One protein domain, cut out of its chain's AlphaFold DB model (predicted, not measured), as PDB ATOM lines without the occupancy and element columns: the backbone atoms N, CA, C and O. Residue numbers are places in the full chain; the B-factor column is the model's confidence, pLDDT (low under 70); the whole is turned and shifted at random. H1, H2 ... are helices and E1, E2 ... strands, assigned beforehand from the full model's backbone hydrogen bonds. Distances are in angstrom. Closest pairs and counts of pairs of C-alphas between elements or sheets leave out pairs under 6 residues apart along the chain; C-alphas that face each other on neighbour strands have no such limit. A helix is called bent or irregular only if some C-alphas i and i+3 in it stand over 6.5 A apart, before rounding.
ATOM      1  N   GLY A  10     -28.782  48.600  -3.877       90.25
ATOM      2  CA  GLY A  10     -27.650  47.837  -4.387       90.25
ATOM      3  C   GLY A  10     -26.580  47.622  -3.324       90.25
ATOM      4  O   GLY A  10     -26.750  47.965  -2.154       90.25
ATOM      5  N   ILE A  11     -25.453  47.064  -3.752       93.44
ATOM      6  CA  ILE A  11     -24.295  46.797  -2.895       93.44
ATOM      7  C   ILE A  11     -23.814  48.052  -2.144       93.44
ATOM      8  O   ILE A  11     -23.487  47.971  -0.966       93.44
ATOM      9  N   ASP A  12     -23.839  49.227  -2.779       93.00
ATOM     10  CA  ASP A  12     -23.435  50.487  -2.144       93.00
ATOM     11  C   ASP A  12     -24.317  50.839  -0.944       93.00
ATOM     12  O   ASP A  12     -23.805  51.194   0.115       93.00
ATOM     13  N   ASP A  13     -25.632  50.659  -1.064       93.56
ATOM     14  CA  ASP A  13     -26.571  50.918   0.026       93.56
ATOM     15  C   ASP A  13     -26.357  49.957   1.207       93.56
ATOM     16  O   ASP A  13     -26.499  50.359   2.362       93.56
ATOM     17  N   ILE A  14     -25.991  48.698   0.932       93.50
ATOM     18  CA  ILE A  14     -25.657  47.697   1.960       93.50
ATOM     19  C   ILE A  14     -24.461  48.170   2.784       93.50
ATOM     20  O   ILE A  14     -24.552  48.266   4.010       93.50
ATOM     21  N   TYR A  15     -23.363  48.523   2.118       95.69
ATOM     22  CA  TYR A  15     -22.152  48.970   2.799       95.69
ATOM     23  C   TYR A  15     -22.333  50.322   3.497       95.69
ATOM     24  O   TYR A  15     -21.813  50.504   4.597       95.69
ATOM     25  N   LEU A  16     -23.115  51.246   2.928       95.44
ATOM     26  CA  LEU A  16     -23.448  52.516   3.578       95.44
ATOM     27  C   LEU A  16     -24.188  52.312   4.902       95.44
ATOM     28  O   LEU A  16     -23.871  52.995   5.874       95.44
ATOM     29  N   ILE A  17     -25.117  51.351   4.974       94.69
ATOM     30  CA  ILE A  17     -25.780  51.015   6.242       94.69
ATOM     31  C   ILE A  17     -24.782  50.440   7.247       94.69
ATOM     32  O   ILE A  17     -24.789  50.831   8.412       94.69
ATOM     33  N   MET A  18     -23.890  49.544   6.821       95.69
ATOM     34  CA  MET A  18     -22.885  48.982   7.730       95.69
ATOM     35  C   MET A  18     -21.952  50.059   8.303       95.69
ATOM     36  O   MET A  18     -21.563  49.970   9.468       95.69
ATOM     37  N   ILE A  19     -21.626  51.083   7.507       97.00
ATOM     38  CA  ILE A  19     -20.872  52.257   7.964       97.00
ATOM     39  C   ILE A  19     -21.709  53.086   8.943       97.00
ATOM     40  O   ILE A  19     -21.220  53.423  10.021       97.00
ATOM     41  N   SER A  20     -22.966  53.401   8.609       95.69
ATOM     42  CA  SER A  20     -23.813  54.259   9.450       95.69
ATOM     43  C   SER A  20     -24.142  53.638  10.807       95.69
ATOM     44  O   SER A  20     -24.272  54.357  11.792       95.69
ATOM     45  N   GLU A  21     -24.246  52.311  10.864       95.62
ATOM     46  CA  GLU A  21     -24.466  51.541  12.096       95.62
ATOM     47  C   GLU A  21     -23.158  51.277  12.874       95.62
ATOM     48  O   GLU A  21     -23.166  50.635  13.923       95.62
ATOM     49  N   GLY A  22     -22.015  51.765  12.376       94.62
ATOM     50  CA  GLY A  22     -20.722  51.664  13.055       94.62
ATOM     51  C   GLY A  22     -20.093  50.268  13.046       94.62
ATOM     52  O   GLY A  22     -19.154  50.030  13.806       94.62
ATOM     53  N   PHE A  23     -20.565  49.343  12.200       96.81
ATOM     54  CA  PHE A  23     -19.975  48.003  12.081       96.81
ATOM     55  C   PHE A  23     -18.598  48.028  11.413       96.81
ATOM     56  O   PHE A  23     -17.734  47.218  11.749       96.81
ATOM     57  N   ILE A  24     -18.398  48.939  10.456       97.50
ATOM     58  CA  ILE A  24     -17.166  49.069   9.670       97.50
ATOM     59  C   ILE A  24     -16.871  50.538   9.345       97.50
ATOM     60  O   ILE A  24     -17.768  51.371   9.271       97.50
ATOM     61  N   SER A  25     -15.602  50.855   9.103       97.81
ATOM     62  CA  SER A  25     -15.179  52.145   8.541       97.81
ATOM     63  C   SER A  25     -15.372  52.203   7.022       97.81
ATOM     64  O   SER A  25     -15.407  51.171   6.352       97.81
ATOM     65  N   GLU A  26     -15.379  53.410   6.448       96.81
ATOM     66  CA  GLU A  26     -15.410  53.621   4.989       96.81
ATOM     67  C   GLU A  26     -14.284  52.870   4.261       96.81
ATOM     68  O   GLU A  26     -14.499  52.246   3.222       96.81
ATOM     69  N   LYS A  27     -13.074  52.868   4.840       96.88
ATOM     70  CA  LYS A  27     -11.927  52.148   4.275       96.88
ATOM     71  C   LYS A  27     -12.155  50.636   4.265       96.88
ATOM     72  O   LYS A  27     -11.815  49.980   3.285       96.88
ATOM     73  N   GLN A  28     -12.713  50.079   5.342       97.69
ATOM     74  CA  GLN A  28     -13.049  48.653   5.402       97.69
ATOM     75  C   GLN A  28     -14.154  48.304   4.406       97.69
ATOM     76  O   GLN A  28     -14.024  47.307   3.705       97.69
ATOM     77  N   ALA A  29     -15.189  49.137   4.290       97.38
ATOM     78  CA  ALA A  29     -16.268  48.941   3.329       97.38
ATOM     79  C   ALA A  29     -15.757  48.889   1.883       97.38
ATOM     80  O   ALA A  29     -16.132  47.991   1.136       97.38
ATOM     81  N   ALA A  30     -14.849  49.796   1.503       95.94
ATOM     82  CA  ALA A  30     -14.251  49.792   0.170       95.94
ATOM     83  C   ALA A  30     -13.482  48.491  -0.127       95.94
ATOM     84  O   ALA A  30     -13.622  47.928  -1.213       95.94
ATOM     85  N   VAL A  31     -12.701  47.997   0.841       97.38
ATOM     86  CA  VAL A  31     -11.941  46.744   0.700       97.38
ATOM     87  C   VAL A  31     -12.874  45.536   0.629       97.38
ATOM     88  O   VAL A  31     -12.724  44.718  -0.270       97.38
ATOM     89  N   LEU A  32     -13.851  45.438   1.534       97.19
ATOM     90  CA  LEU A  32     -14.792  44.316   1.582       97.19
ATOM     91  C   LEU A  32     -15.659  44.245   0.325       97.19
ATOM     92  O   LEU A  32     -15.786  43.172  -0.253       97.19
ATOM     93  N   LYS A  33     -16.164  45.386  -0.155       96.50
ATOM     94  CA  LYS A  33     -16.916  45.459  -1.412       96.50
ATOM     95  C   LYS A  33     -16.083  44.973  -2.599       96.50
ATOM     96  O   LYS A  33     -16.598  44.269  -3.461       96.50
ATOM     97  N   TRP A  34     -14.810  45.371  -2.668       96.12
ATOM     98  CA  TRP A  34     -13.913  44.898  -3.721       96.12
ATOM     99  C   TRP A  34     -13.689  43.386  -3.620       96.12
ATOM    100  O   TRP A  34     -13.853  42.692  -4.617       96.12
ATOM    101  N   MET A  35     -13.407  42.875  -2.418       97.12
ATOM    102  CA  MET A  35     -13.240  41.438  -2.185       97.12
ATOM    103  C   MET A  35     -14.494  40.650  -2.573       97.12
ATOM    104  O   MET A  35     -14.374  39.652  -3.262       97.12
ATOM    105  N   GLU A  36     -15.691  41.105  -2.202       96.56
ATOM    106  CA  GLU A  36     -16.954  40.444  -2.555       96.56
ATOM    107  C   GLU A  36     -17.149  40.334  -4.074       96.56
ATOM    108  O   GLU A  36     -17.502  39.271  -4.575       96.56
ATOM    109  N   LEU A  37     -16.857  41.402  -4.827       96.50
ATOM    110  CA  LEU A  37     -16.954  41.377  -6.291       96.50
ATOM    111  C   LEU A  37     -15.909  40.457  -6.938       96.50
ATOM    112  O   LEU A  37     -16.225  39.783  -7.917       96.50
ATOM    113  N   GLU A  38     -14.682  40.432  -6.418       96.75
ATOM    114  CA  GLU A  38     -13.633  39.530  -6.908       96.75
ATOM    115  C   GLU A  38     -13.960  38.065  -6.590       96.75
ATOM    116  O   GLU A  38     -13.855  37.211  -7.465       96.75
ATOM    117  N   GLU A  39     -14.434  37.774  -5.377       95.56
ATOM    118  CA  GLU A  39     -14.846  36.427  -4.970       95.56
ATOM    119  C   GLU A  39     -16.005  35.912  -5.833       95.56
ATOM    120  O   GLU A  39     -15.940  34.791  -6.345       95.56
ATOM    121  N   GLU A  40     -17.030  36.738  -6.066       95.81
ATOM    122  CA  GLU A  40     -18.115  36.417  -7.000       95.81
ATOM    123  C   GLU A  40     -17.564  36.173  -8.411       95.81
ATOM    124  O   GLU A  40     -17.896  35.183  -9.061       95.81
ATOM    125  N   TRP A  41     -16.671  37.033  -8.902       96.06
ATOM    126  CA  TRP A  41     -16.099  36.877 -10.237       96.06
ATOM    127  C   TRP A  41     -15.323  35.567 -10.415       96.06
ATOM    128  O   TRP A  41     -15.453  34.911 -11.457       96.06
ATOM    129  N   GLU A  42     -14.519  35.179  -9.429       93.19
ATOM    130  CA  GLU A  42     -13.683  33.980  -9.491       93.19
ATOM    131  C   GLU A  42     -14.508  32.689  -9.423       93.19
ATOM    132  O   GLU A  42     -14.195  31.720 -10.123       93.19
ATOM    133  N   HIS A  43     -15.601  32.689  -8.656       90.81
ATOM    134  CA  HIS A  43     -16.394  31.486  -8.397       90.81
ATOM    135  C   HIS A  43     -17.648  31.356  -9.266       90.81
ATOM    136  O   HIS A  43     -18.199  30.258  -9.386       90.81
ATOM    137  N   LEU A  44     -18.097  32.430  -9.923       93.50
ATOM    138  CA  LEU A  44     -19.232  32.363 -10.838       93.50
ATOM    139  C   LEU A  44     -18.916  31.529 -12.080       93.50
ATOM    140  O   LEU A  44     -17.890  31.687 -12.755       93.50
ATOM    141  N   PHE A  45     -19.878  30.678 -12.436       94.12
ATOM    142  CA  PHE A  45     -19.818  29.873 -13.641       94.12
ATOM    143  C   PHE A  45     -21.164  29.712 -14.338       94.12
ATOM    144  O   PHE A  45     -22.205  29.650 -13.679       94.12
ATOM    145  N   PRO A  46     -21.162  29.601 -15.679       95.62
ATOM    146  CA  PRO A  46     -22.382  29.357 -16.425       95.62
ATOM    147  C   PRO A  46     -22.885  27.929 -16.204       95.62
ATOM    148  O   PRO A  46     -22.122  26.961 -16.249       95.62
ATOM    149  N   ILE A  47     -24.203  27.783 -16.065       96.25
ATOM    150  CA  ILE A  47     -24.857  26.489 -16.258       96.25
ATOM    151  C   ILE A  47     -25.000  26.279 -17.768       96.25
ATOM    152  O   ILE A  47     -25.826  26.933 -18.407       96.25
ATOM    153  N   GLY A  48     -24.209  25.368 -18.335       94.50
ATOM    154  CA  GLY A  48     -24.062  25.206 -19.784       94.50
ATOM    155  C   GLY A  48     -25.385  24.942 -20.506       94.50
ATOM    156  O   GLY A  48     -25.651  25.536 -21.545       94.50
ATOM    157  N   ASP A  49     -26.266  24.118 -19.924       92.62
ATOM    158  CA  ASP A  49     -27.593  23.834 -20.499       92.62
ATOM    159  C   ASP A  49     -28.539  25.043 -20.464       92.62
ATOM    160  O   ASP A  49     -29.401  25.157 -21.328       92.62
ATOM    161  N   VAL A  50     -28.397  25.946 -19.487       94.00
ATOM    162  CA  VAL A  50     -29.202  27.177 -19.443       94.00
ATOM    163  C   VAL A  50     -28.707  28.129 -20.522       94.00
ATOM    164  O   VAL A  50     -29.492  28.535 -21.371       94.00
ATOM    165  N   VAL A  51     -27.401  28.406 -20.545       95.44
ATOM    166  CA  VAL A  51     -26.782  29.309 -21.527       95.44
ATOM    167  C   VAL A  51     -27.058  28.850 -22.958       95.44
ATOM    168  O   VAL A  51     -27.470  29.648 -23.789       95.44
ATOM    169  N   ALA A  52     -26.926  27.553 -23.245       93.38
ATOM    170  CA  ALA A  52     -27.131  27.020 -24.590       93.38
ATOM    171  C   ALA A  52     -28.581  27.108 -25.108       93.38
ATOM    172  O   ALA A  52     -28.816  26.840 -26.290       93.38
ATOM    173  N   ARG A  53     -29.550  27.422 -24.239       92.25
ATOM    174  CA  ARG A  53     -30.970  27.597 -24.589       92.25
ATOM    175  C   ARG A  53     -31.370  29.053 -24.780       92.25
ATOM    176  O   ARG A  53     -32.456  29.276 -25.306       92.25
ATOM    177  N   VAL A  54     -30.530  29.996 -24.361       94.81
ATOM    178  CA  VAL A  54     -30.783  31.426 -24.540       94.81
ATOM    179  C   VAL A  54     -30.602  31.770 -26.018       94.81
ATOM    180  O   VAL A  54     -29.537  31.544 -26.593       94.81
ATOM    181  N   ALA A  55     -31.659  32.276 -26.645       94.12
ATOM    182  CA  ALA A  55     -31.625  32.810 -27.999       94.12
ATOM    183  C   ALA A  55     -31.205  34.288 -27.994       94.12
ATOM    184  O   ALA A  55     -31.319  34.978 -26.987       94.12
ATOM    185  N   GLU A  56     -30.768  34.802 -29.144       92.38
ATOM    186  CA  GLU A  56     -30.296  36.189 -29.299       92.38
ATOM    187  C   GLU A  56     -31.322  37.243 -28.835       92.38
ATOM    188  O   GLU A  56     -30.962  38.218 -28.185       92.38
ATOM    189  N   ASN A  57     -32.612  37.010 -29.100       91.88
ATOM    190  CA  ASN A  57     -33.698  37.934 -28.749       91.88
ATOM    191  C   ASN A  57     -34.321  37.674 -27.368       91.88
ATOM    192  O   ASN A  57     -35.291  38.341 -27.004       91.88
ATOM    193  N   ASP A  58     -33.808  36.703 -26.611       96.50
ATOM    194  CA  ASP A  58     -34.252  36.505 -25.236       96.50
ATOM    195  C   ASP A  58     -33.743  37.653 -24.350       96.50
ATOM    196  O   ASP A  58     -32.762  38.336 -24.656       96.50
ATOM    197  N   ILE A  59     -34.410  37.866 -23.219       96.25
ATOM    198  CA  ILE A  59     -34.009  38.854 -22.214       96.25
ATOM    199  C   ILE A  59     -33.593  38.144 -20.930       96.25
ATOM    200  O   ILE A  59     -34.138  37.097 -20.576       96.25
ATOM    201  N   VAL A  60     -32.642  38.729 -20.208       96.06
ATOM    202  CA  VAL A  60     -32.205  38.229 -18.901       96.06
ATOM    203  C   VAL A  60     -32.845  39.080 -17.816       96.06
ATOM    204  O   VAL A  60     -32.721  40.303 -17.826       96.06
ATOM    205  N   ILE A  61     -33.512  38.429 -16.863       94.25
ATOM    206  CA  ILE A  61     -34.168  39.087 -15.732       94.25
ATOM    207  C   ILE A  61     -33.553  38.565 -14.434       94.25
ATOM    208  O   ILE A  61     -33.669  37.378 -14.120       94.25
ATOM    209  N   SER A  62     -32.934  39.448 -13.652       91.56
ATOM    210  CA  SER A  62     -32.276  39.081 -12.397       91.56
ATOM    211  C   SER A  62     -32.682  40.001 -11.248       91.56
ATOM    212  O   SER A  62     -32.686  41.222 -11.395       91.56
ATOM    213  N   ASP A  63     -32.997  39.387 -10.104       89.94
ATOM    214  CA  ASP A  63     -33.127  40.076  -8.820       89.94
ATOM    215  C   ASP A  63     -31.789  39.912  -8.074       89.94
ATOM    216  O   ASP A  63     -31.531  38.864  -7.485       89.94
ATOM    217  N   MET A  64     -30.910  40.910  -8.166       90.19
ATOM    218  CA  MET A  64     -29.538  40.897  -7.666       90.19
ATOM    219  C   MET A  64     -29.104  42.287  -7.179       90.19
ATOM    220  O   MET A  64     -29.431  43.306  -7.782       90.19
ATOM    221  N   TYR A  65     -28.338  42.325  -6.088       92.12
ATOM    222  CA  TYR A  65     -27.845  43.568  -5.476       92.12
ATOM    223  C   TYR A  65     -26.500  44.044  -6.054       92.12
ATOM    224  O   TYR A  65     -26.076  45.171  -5.791       92.12
ATOM    225  N   LEU A  66     -25.821  43.197  -6.830       94.50
ATOM    226  CA  LEU A  66     -24.549  43.528  -7.467       94.50
ATOM    227  C   LEU A  66     -24.720  44.597  -8.564       94.50
ATOM    228  O   LEU A  66     -25.788  44.699  -9.173       94.50
ATOM    229  N   PRO A  67     -23.674  45.391  -8.860       94.12
ATOM    230  CA  PRO A  67     -23.764  46.463  -9.847       94.12
ATOM    231  C   PRO A  67     -24.108  45.953 -11.252       94.12
ATOM    232  O   PRO A  67     -23.553  44.959 -11.717       94.12
ATOM    233  N   ARG A  68     -24.936  46.705 -11.990       94.56
ATOM    234  CA  ARG A  68     -25.256  46.417 -13.400       94.56
ATOM    235  C   ARG A  68     -24.017  46.157 -14.275       94.56
ATOM    236  O   ARG A  68     -24.012  45.117 -14.931       94.56
ATOM    237  N   PRO A  69     -22.952  46.989 -14.241       95.56
ATOM    238  CA  PRO A  69     -21.756  46.733 -15.045       95.56
ATOM    239  C   PRO A  69     -21.082  45.391 -14.732       95.56
ATOM    240  O   PRO A  69     -20.496  44.779 -15.621       95.56
ATOM    241  N   PHE A  70     -21.177  44.916 -13.485       96.44
ATOM    242  CA  PHE A  70     -20.643  43.616 -13.088       96.44
ATOM    243  C   PHE A  70     -21.456  42.477 -13.713       96.44
ATOM    244  O   PHE A  70     -20.883  41.588 -14.335       96.44
ATOM    245  N   ILE A  71     -22.788  42.528 -13.626       96.69
ATOM    246  CA  ILE A  71     -23.654  41.481 -14.192       96.69
ATOM    247  C   ILE A  71     -23.589  41.458 -15.723       96.69
ATOM    248  O   ILE A  71     -23.502  40.383 -16.311       96.69
ATOM    249  N   GLU A  72     -23.557  42.617 -16.382       97.19
ATOM    250  CA  GLU A  72     -23.370  42.702 -17.839       97.19
ATOM    251  C   GLU A  72     -22.017  42.118 -18.266       97.19
ATOM    252  O   GLU A  72     -21.935  41.389 -19.258       97.19
ATOM    253  N   ARG A  73     -20.960  42.359 -17.479       97.19
ATOM    254  CA  ARG A  73     -19.656  41.720 -17.681       97.19
ATOM    255  C   ARG A  73     -19.733  40.201 -17.512       97.19
ATOM    256  O   ARG A  73     -19.188  39.491 -18.349       97.19
ATOM    257  N   VAL A  74     -20.418  39.694 -16.483       97.25
ATOM    258  CA  VAL A  74     -20.616  38.246 -16.270       97.25
ATOM    259  C   VAL A  74     -21.337  37.613 -17.462       97.25
ATOM    260  O   VAL A  74     -20.862  36.607 -17.990       97.25
ATOM    261  N   LEU A  75     -22.436  38.213 -17.933       96.94
ATOM    262  CA  LEU A  75     -23.171  37.714 -19.100       96.94
ATOM    263  C   LEU A  75     -22.266  37.616 -20.330       96.94
ATOM    264  O   LEU A  75     -22.192  36.555 -20.948       96.94
ATOM    265  N   ARG A  76     -21.504  38.670 -20.627       97.38
ATOM    266  CA  ARG A  76     -20.631  38.704 -21.802       97.38
ATOM    267  C   ARG A  76     -19.443  37.747 -21.688       97.38
ATOM    268  O   ARG A  76     -19.200  36.956 -22.589       97.38
ATOM    269  N   GLU A  77     -18.690  37.819 -20.596       97.50
ATOM    270  CA  GLU A  77     -17.372  37.175 -20.488       97.50
ATOM    271  C   GLU A  77     -17.429  35.751 -19.921       97.50
ATOM    272  O   GLU A  77     -16.569  34.938 -20.254       97.50
ATOM    273  N   LYS A  78     -18.420  35.421 -19.081       95.69
ATOM    274  CA  LYS A  78     -18.573  34.069 -18.508       95.69
ATOM    275  C   LYS A  78     -19.621  33.250 -19.253       95.69
ATOM    276  O   LYS A  78     -19.438  32.046 -19.406       95.69
ATOM    277  N   CYS A  79     -20.710  33.880 -19.700       96.25
ATOM    278  CA  CYS A  79     -21.804  33.182 -20.380       96.25
ATOM    279  C   CYS A  79     -21.750  33.303 -21.911       96.25
ATOM    280  O   CYS A  79     -22.390  32.500 -22.583       96.25
ATOM    281  N   GLY A  80     -21.011  34.267 -22.472       96.06
ATOM    282  CA  GLY A  80     -21.016  34.523 -23.917       96.06
ATOM    283  C   GLY A  80     -22.347  35.088 -24.426       96.06
ATOM    284  O   GLY A  80     -22.737  34.798 -25.553       96.06
ATOM    285  N   LEU A  81     -23.068  35.833 -23.583       96.88
ATOM    286  CA  LEU A  81     -24.391  36.390 -23.861       96.88
ATOM    287  C   LEU A  81     -24.339  37.921 -23.936       96.88
ATOM    288  O   LEU A  81     -23.750  38.568 -23.071       96.88
ATOM    289  N   GLU A  82     -25.024  38.494 -24.925       95.81
ATOM    290  CA  GLU A  82     -25.191  39.951 -25.106       95.81
ATOM    291  C   GLU A  82     -26.650  40.403 -24.908       95.81
ATOM    292  O   GLU A  82     -27.031  41.529 -25.225       95.81
ATOM    293  N   ASN A  83     -27.483  39.510 -24.371       96.50
ATOM    294  CA  ASN A  83     -28.911  39.720 -24.161       96.50
ATOM    295  C   ASN A  83     -29.210  40.931 -23.261       96.50
ATOM    296  O   ASN A  83     -28.499  41.208 -22.292       96.50
ATOM    297  N   LYS A  84     -30.338  41.608 -23.528       96.00
ATOM    298  CA  LYS A  84     -30.806  42.744 -22.719       96.00
ATOM    299  C   LYS A  84     -31.045  42.313 -21.267       96.00
ATOM    300  O   LYS A  84     -31.803  41.376 -21.010       96.00
ATOM    301  N   LEU A  85     -30.434  43.037 -20.325       95.75
ATOM    302  CA  LEU A  85     -30.532  42.781 -18.888       95.75
ATOM    303  C   LEU A  85     -31.540  43.712 -18.196       95.75
ATOM    304  O   LEU A  85     -31.308  44.921 -18.062       95.75
ATOM    305  N   TYR A  86     -32.585  43.113 -17.628       94.00
ATOM    306  CA  TYR A  86     -33.433  43.717 -16.605       94.00
ATOM    307  C   TYR A  86     -32.916  43.311 -15.224       94.00
ATOM    308  O   TYR A  86     -33.071  42.170 -14.789       94.00
ATOM    309  N   LEU A  87     -32.268  44.259 -14.550       90.50
ATOM    310  CA  LEU A  87     -31.698  44.070 -13.223       90.50
ATOM    311  C   LEU A  87     -32.529  44.832 -12.199       90.50
ATOM    312  O   LEU A  87     -32.717  46.042 -12.321       90.50
ATOM    313  N   SER A  88     -32.992  44.123 -11.181       87.19
ATOM    314  CA  SER A  88     -33.643  44.697 -10.007       87.19
ATOM    315  C   SER A  88     -33.111  43.995  -8.755       87.19
ATOM    316  O   SER A  88     -32.273  43.122  -8.884       87.19
ATOM    317  N   ASN A  89     -33.551  44.341  -7.548       80.12
ATOM    318  CA  ASN A  89     -33.164  43.643  -6.310       80.12
ATOM    319  C   ASN A  89     -34.325  42.853  -5.666       80.12
ATOM    320  O   ASN A  89     -34.074  41.898  -4.939       80.12
ATOM    321  N   TYR A  90     -35.582  43.231  -5.937       75.44
ATOM    322  CA  TYR A  90     -36.813  42.559  -5.465       75.44
ATOM    323  C   TYR A  90     -38.005  42.716  -6.429       75.44
ATOM    324  O   TYR A  90     -39.174  42.539  -6.061       75.44
ATOM    325  N   GLY A  91     -37.736  43.122  -7.662       74.62
ATOM    326  CA  GLY A  91     -38.742  43.509  -8.636       74.62
ATOM    327  C   GLY A  91     -39.609  42.345  -9.102       74.62
ATOM    328  O   GLY A  91     -40.815  42.543  -9.275       74.62
ATOM    329  N   LYS A  92     -39.049  41.128  -9.214       79.56
ATOM    330  CA  LYS A  92     -39.839  39.921  -9.499       79.56
ATOM    331  C   LYS A  92     -40.753  39.598  -8.329       79.56
ATOM    332  O   LYS A  92     -41.962  39.507  -8.503       79.56
ATOM    333  N   HIS A  93     -40.205  39.508  -7.117       75.69
ATOM    334  CA  HIS A  93     -40.979  39.143  -5.926       75.69
ATOM    335  C   HIS A  93     -42.155  40.103  -5.656       75.69
ATOM    336  O   HIS A  93     -43.246  39.675  -5.278       75.69
ATOM    337  N   HIS A  94     -41.956  41.405  -5.878       78.06
ATOM    338  CA  HIS A  94     -42.994  42.425  -5.697       78.06
ATOM    339  C   HIS A  94     -43.800  42.751  -6.952       78.06
ATOM    340  O   HIS A  94     -44.634  43.654  -6.898       78.06
ATOM    341  N   ARG A  95     -43.609  41.998  -8.043       82.50
ATOM    342  CA  ARG A  95     -44.361  42.144  -9.297       82.50
ATOM    343  C   ARG A  95     -44.181  43.497 -10.003       82.50
ATOM    344  O   ARG A  95     -45.004  43.864 -10.835       82.50
ATOM    345  N   LEU A  96     -43.128  44.242  -9.675       83.75
ATOM    346  CA  LEU A  96     -42.943  45.624 -10.130       83.75
ATOM    347  C   LEU A  96     -42.352  45.719 -11.539       83.75
ATOM    348  O   LEU A  96     -42.609  46.696 -12.229       83.75
ATOM    349  N   ILE A  97     -41.591  44.710 -11.967       88.94
ATOM    350  CA  ILE A  97     -40.870  44.753 -13.251       88.94
ATOM    351  C   ILE A  97     -41.739  44.359 -14.448       88.94
ATOM    352  O   ILE A  97     -41.452  44.739 -15.577       88.94
ATOM    353  N   TRP A  98     -42.796  43.574 -14.227       91.81
ATOM    354  CA  TRP A  98     -43.555  42.962 -15.320       91.81
ATOM    355  C   TRP A  98     -44.321  43.975 -16.173       91.81
ATOM    356  O   TRP A  98     -44.281  43.820 -17.389       91.81
ATOM    357  N   PRO A  99     -44.967  45.022 -15.614       91.44
ATOM    358  CA  PRO A  99     -45.626  46.040 -16.435       91.44
ATOM    359  C   PRO A  99     -44.672  46.755 -17.398       91.44
ATOM    360  O   PRO A  99     -45.029  46.968 -18.551       91.44
ATOM    361  N   GLU A 100     -43.464  47.097 -16.939       90.62
ATOM    362  CA  GLU A 100     -42.428  47.729 -17.766       90.62
ATOM    363  C   GLU A 100     -41.985  46.782 -18.887       90.62
ATOM    364  O   GLU A 100     -42.051  47.132 -20.062       90.62
ATOM    365  N   ILE A 101     -41.632  45.542 -18.535       93.69
ATOM    366  CA  ILE A 101     -41.152  44.551 -19.502       93.69
ATOM    367  C   ILE A 101     -42.227  44.217 -20.545       93.69
ATOM    368  O   ILE A 101     -41.914  44.130 -21.729       93.69
ATOM    369  N   LEU A 102     -43.490  44.055 -20.138       94.25
ATOM    370  CA  LEU A 102     -44.607  43.770 -21.050       94.25
ATOM    371  C   LEU A 102     -44.987  44.970 -21.928       94.25
ATOM    372  O   LEU A 102     -45.591  44.783 -22.982       94.25
ATOM    373  N   GLY A 103     -44.635  46.191 -21.514       93.69
ATOM    374  CA  GLY A 103     -44.766  47.381 -22.351       93.69
ATOM    375  C   GLY A 103     -43.799  47.384 -23.539       93.69
ATOM    376  O   GLY A 103     -44.121  47.947 -24.583       93.69
ATOM    377  N   GLU A 104     -42.642  46.730 -23.401       94.88
ATOM    378  CA  GLU A 104     -41.592  46.685 -24.427       94.88
ATOM    379  C   GLU A 104     -41.514  45.348 -25.181       94.88
ATOM    380  O   GLU A 104     -41.031  45.300 -26.314       94.88
ATOM    381  N   HIS A 105     -41.974  44.253 -24.569       94.06
ATOM    382  CA  HIS A 105     -41.790  42.898 -25.078       94.06
ATOM    383  C   HIS A 105     -43.072  42.067 -25.014       94.06
ATOM    384  O   HIS A 105     -43.814  42.094 -24.036       94.06
ATOM    385  N   ASN A 106     -43.267  41.218 -26.024       92.44
ATOM    386  CA  ASN A 106     -44.245  40.137 -25.964       92.44
ATOM    387  C   ASN A 106     -43.560  38.850 -25.481       92.44
ATOM    388  O   ASN A 106     -42.857  38.186 -26.248       92.44
ATOM    389  N   LEU A 107     -43.716  38.526 -24.197       93.75
ATOM    390  CA  LEU A 107     -43.030  37.396 -23.573       93.75
ATOM    391  C   LEU A 107     -43.758  36.079 -23.839       93.75
ATOM    392  O   LEU A 107     -44.902  35.901 -23.434       93.75
ATOM    393  N   ARG A 108     -43.052  35.122 -24.452       94.19
ATOM    394  CA  ARG A 108     -43.580  33.768 -24.668       94.19
ATOM    395  C   ARG A 108     -43.557  32.930 -23.396       94.19
ATOM    396  O   ARG A 108     -44.538  32.277 -23.086       94.19
ATOM    397  N   THR A 109     -42.421  32.870 -22.708       96.19
ATOM    398  CA  THR A 109     -42.245  32.022 -21.521       96.19
ATOM    399  C   THR A 109     -41.153  32.607 -20.636       96.19
ATOM    400  O   THR A 109     -40.103  32.993 -21.145       96.19
ATOM    401  N   HIS A 110     -41.376  32.636 -19.324       96.06
ATOM    402  CA  HIS A 110     -40.362  32.956 -18.325       96.06
ATOM    403  C   HIS A 110     -39.786  31.676 -17.712       96.06
ATOM    404  O   HIS A 110     -40.525  30.772 -17.315       96.06
ATOM    405  N   PHE A 111     -38.461  31.611 -17.614       95.44
ATOM    406  CA  PHE A 111     -37.733  30.486 -17.032       95.44
ATOM    407  C   PHE A 111     -37.064  30.936 -15.736       95.44
ATOM    408  O   PHE A 111     -36.338  31.929 -15.726       95.44
ATOM    409  N   GLY A 112     -37.251  30.189 -14.651       93.31
ATOM    410  CA  GLY A 112     -36.540  30.462 -13.404       93.31
ATOM    411  C   GLY A 112     -36.707  29.364 -12.367       93.31
ATOM    412  O   GLY A 112     -37.416  28.385 -12.594       93.31
ATOM    413  N   ASP A 113     -36.002  29.488 -11.251       92.31
ATOM    414  CA  ASP A 113     -35.838  28.423 -10.258       92.31
ATOM    415  C   ASP A 113     -36.531  28.720  -8.919       92.31
ATOM    416  O   ASP A 113     -36.586  27.853  -8.036       92.31
ATOM    417  N   ASN A 114     -37.113  29.915  -8.769       92.50
ATOM    418  CA  ASN A 114     -37.873  30.311  -7.594       92.50
ATOM    419  C   ASN A 114     -39.388  30.265  -7.845       92.50
ATOM    420  O   ASN A 114     -39.928  31.000  -8.666       92.50
ATOM    421  N   ILE A 115     -40.113  29.465  -7.059       92.75
ATOM    422  CA  ILE A 115     -41.572  29.313  -7.201       92.75
ATOM    423  C   ILE A 115     -42.316  30.650  -7.036       92.75
ATOM    424  O   ILE A 115     -43.265  30.926  -7.763       92.75
ATOM    425  N   GLN A 116     -41.914  31.503  -6.096       90.75
ATOM    426  CA  GLN A 116     -42.616  32.769  -5.865       90.75
ATOM    427  C   GLN A 116     -42.253  33.812  -6.925       90.75
ATOM    428  O   GLN A 116     -43.138  34.374  -7.574       90.75
ATOM    429  N   ALA A 117     -40.956  34.056  -7.113       88.69
ATOM    430  CA  ALA A 117     -40.463  35.134  -7.964       88.69
ATOM    431  C   ALA A 117     -40.529  34.806  -9.465       88.69
ATOM    432  O   ALA A 117     -40.829  35.694 -10.255       88.69
ATOM    433  N   ASP A 118     -40.299  33.551  -9.860       92.38
ATOM    434  CA  ASP A 118     -40.204  33.157 -11.271       92.38
ATOM    435  C   ASP A 118     -41.415  32.366 -11.775       92.38
ATOM    436  O   ASP A 118     -41.575  32.214 -12.978       92.38
ATOM    437  N   ILE A 119     -42.294  31.870 -10.903       94.69
ATOM    438  CA  ILE A 119     -43.485  31.121 -11.341       94.69
ATOM    439  C   ILE A 119     -44.750  31.914 -11.027       94.69
ATOM    440  O   ILE A 119     -45.436  32.383 -11.931       94.69
ATOM    441  N   ILE A 120     -45.048  32.124  -9.744       94.06
ATOM    442  CA  ILE A 120     -46.305  32.754  -9.317       94.06
ATOM    443  C   ILE A 120     -46.383  34.211  -9.776       94.06
ATOM    444  O   ILE A 120     -47.424  34.655 -10.258       94.06
ATOM    445  N   SER A 121     -45.291  34.963  -9.629       92.69
ATOM    446  CA  SER A 121     -45.266  36.369 -10.013       92.69
ATOM    447  C   SER A 121     -45.536  36.587 -11.514       92.69
ATOM    448  O   SER A 121     -46.549  37.221 -11.811       92.69
ATOM    449  N   PRO A 122     -44.711  36.098 -12.463       93.69
ATOM    450  CA  PRO A 122     -44.946  36.321 -13.894       93.69
ATOM    451  C   PRO A 122     -46.254  35.701 -14.397       93.69
ATOM    452  O   PRO A 122     -46.955  36.328 -15.190       93.69
ATOM    453  N   SER A 123     -46.650  34.534 -13.876       94.88
ATOM    454  CA  SER A 123     -47.927  33.906 -14.244       94.88
ATOM    455  C   SER A 123     -49.133  34.795 -13.921       94.88
ATOM    456  O   SER A 123     -50.092  34.835 -14.691       94.88
ATOM    457  N   SER A 124     -49.071  35.597 -12.848       94.44
ATOM    458  CA  SER A 124     -50.138  36.558 -12.526       94.44
ATOM    459  C   SER A 124     -50.307  37.695 -13.548       94.44
ATOM    460  O   SER A 124     -51.321  38.387 -13.509       94.44
ATOM    461  N   PHE A 125     -49.360  37.853 -14.479       94.69
ATOM    462  CA  PHE A 125     -49.426  38.773 -15.619       94.69
ATOM    463  C   PHE A 125     -49.710  38.058 -16.951       94.69
ATOM    464  O   PHE A 125     -49.569  38.661 -18.010       94.69
ATOM    465  N   GLY A 126     -50.106  36.781 -16.918       95.25
ATOM    466  CA  GLY A 126     -50.430  36.006 -18.121       95.25
ATOM    467  C   GLY A 126     -49.213  35.513 -18.908       95.25
ATOM    468  O   GLY A 126     -49.365  35.127 -20.062       95.25
ATOM    469  N   ILE A 127     -48.021  35.527 -18.307       96.44
ATOM    470  CA  ILE A 127     -46.797  34.994 -18.917       96.44
ATOM    471  C   ILE A 127     -46.736  33.487 -18.632       96.44
ATOM    472  O   ILE A 127     -46.874  33.082 -17.474       96.44
ATOM    473  N   ASP A 128     -46.497  32.654 -19.650       97.62
ATOM    474  CA  ASP A 128     -46.242  31.226 -19.424       97.62
ATOM    475  C   ASP A 128     -44.941  31.035 -18.640       97.62
ATOM    476  O   ASP A 128     -43.979  31.783 -18.801       97.62
ATOM    477  N   VAL A 129     -44.877  30.012 -17.793       96.88
ATOM    478  CA  VAL A 129     -43.762  29.830 -16.855       96.88
ATOM    479  C   VAL A 129     -43.207  28.418 -16.895       96.88
ATOM    480  O   VAL A 129     -43.950  27.441 -17.001       96.88
ATOM    481  N   MET A 130     -41.889  28.300 -16.756       96.12
ATOM    482  CA  MET A 130     -41.203  27.019 -16.640       96.12
ATOM    483  C   MET A 130     -40.246  27.018 -15.450       96.12
ATOM    484  O   MET A 130     -39.293  27.796 -15.393       96.12
TER     485      MET A 130
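This is residues 10 to 130 of the 428 residues of an uncharacterized protein of Agrobacterium rhizogenes (UniProt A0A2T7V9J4). Three small units follow one another along an elongated model: a helical hairpin of H1 and H2 makes one end, the parallel strand pair E1 and E2 with H4 packed on it makes the middle, and the parallel strand pair E3 and E4 with H6 packed on it makes the other end, where H5 also lies. The units meet through few contacts: H2 comes close to H4 at one place, and E1 and E3 are near each other. The printed part has 121 residues with six named helices and four named strands, in the order H1 H2 H3 E1 H4 E2 H5 E3 H6 E4; the class is mixed, helices and strands, and each of the two sheets, E1 = E2 and E3 = E4, is parallel. The whole is only just loose, close to compact, with a radius of gyration of the C-alphas of 16.5 A, and the C-alphas span 47 by 29 by 24 A.

Find C-alpha 11 at (-24.295, 46.797, -2.895); there H1 begins, and it covers residues 11 to 20 over 14.4 A. Next comes H2, residues 26 to 43, the longest helix at 25.9 A; it ends at C-alpha 43, (-16.394, 31.486, -8.397). H3 is short, residues 48 to 51. Read on to E1, residues 59 to 63, 13.5 A long, then H4, residues 68 to 79, 15.4 A, and E2, residues 84 to 88, 13.2 A. H5 takes residues 98 to 104 over 10.0 A, E3 residues 109 to 112 over 10.0 A, and H6 residues 115 to 123 over 10.5 A. H6 is neither bent nor irregular, but only just: C-alphas 117 and 120 are 6.5 A apart. E4, residues 128 to 130, ends at C-alpha 130, (-41.203, 27.019, -16.640).

Start with H1 and H2, a helical hairpin: they touch, opposite ways at a shallow tilt of 32 degrees, and their closest C-alphas, those of Tyr 15 and Ala 29, are 5.9 A apart. H2 touches H1 with residues 26 to 33 alone. Look next at Trp 41 and Val 74, the closest C-alphas of H2 and H4 at 7.7 A; these helices are close but not clearly touching, the same way at a shallow tilt of 22 degrees. H3 is close to H4 but not clearly touching, with C-alphas 51 and 79 6.4 A apart. E1, H4 and E2 form a strand-helix-strand unit, two parallel neighbour strands with a helix between them in the chain, and its crossover is right-handed. Between E1 and E2 find N 60 and O 84 at 2.9 A and N 86 and O 60 at 2.8 A. The closest C-alphas of H4 and E2 are those of Arg 68 and Leu 87, 6.9 A apart. E3, H6 and E4 form a second such unit, also right-handed; N 110 and O 128 are 2.8 A apart. The closest C-alphas of H6 and E4, those of Ile 119 and Val 129, are 5.7 A apart. H5 and H6 are close but not clearly touching, with the C-alphas of Trp 98 and Pro 122 6.9 A apart. In H1, H2, H4 and H5 every O i to N i+4 pair is within hydrogen-bond range; in H6 2 of 5 are, with 0 of 6 O i to N i+3 pairs, and H3 is too short for an i+4 pair.

The two C-alphas farthest apart, those of Gly 22 and Arg 108, are 47.6 A apart. The printed part has no cut, and no link is long; those from H3 to E1 and from E2 to H5 are short, the others tight. The mean pLDDT of the printed part is 93.6, and no printed residue is under 70.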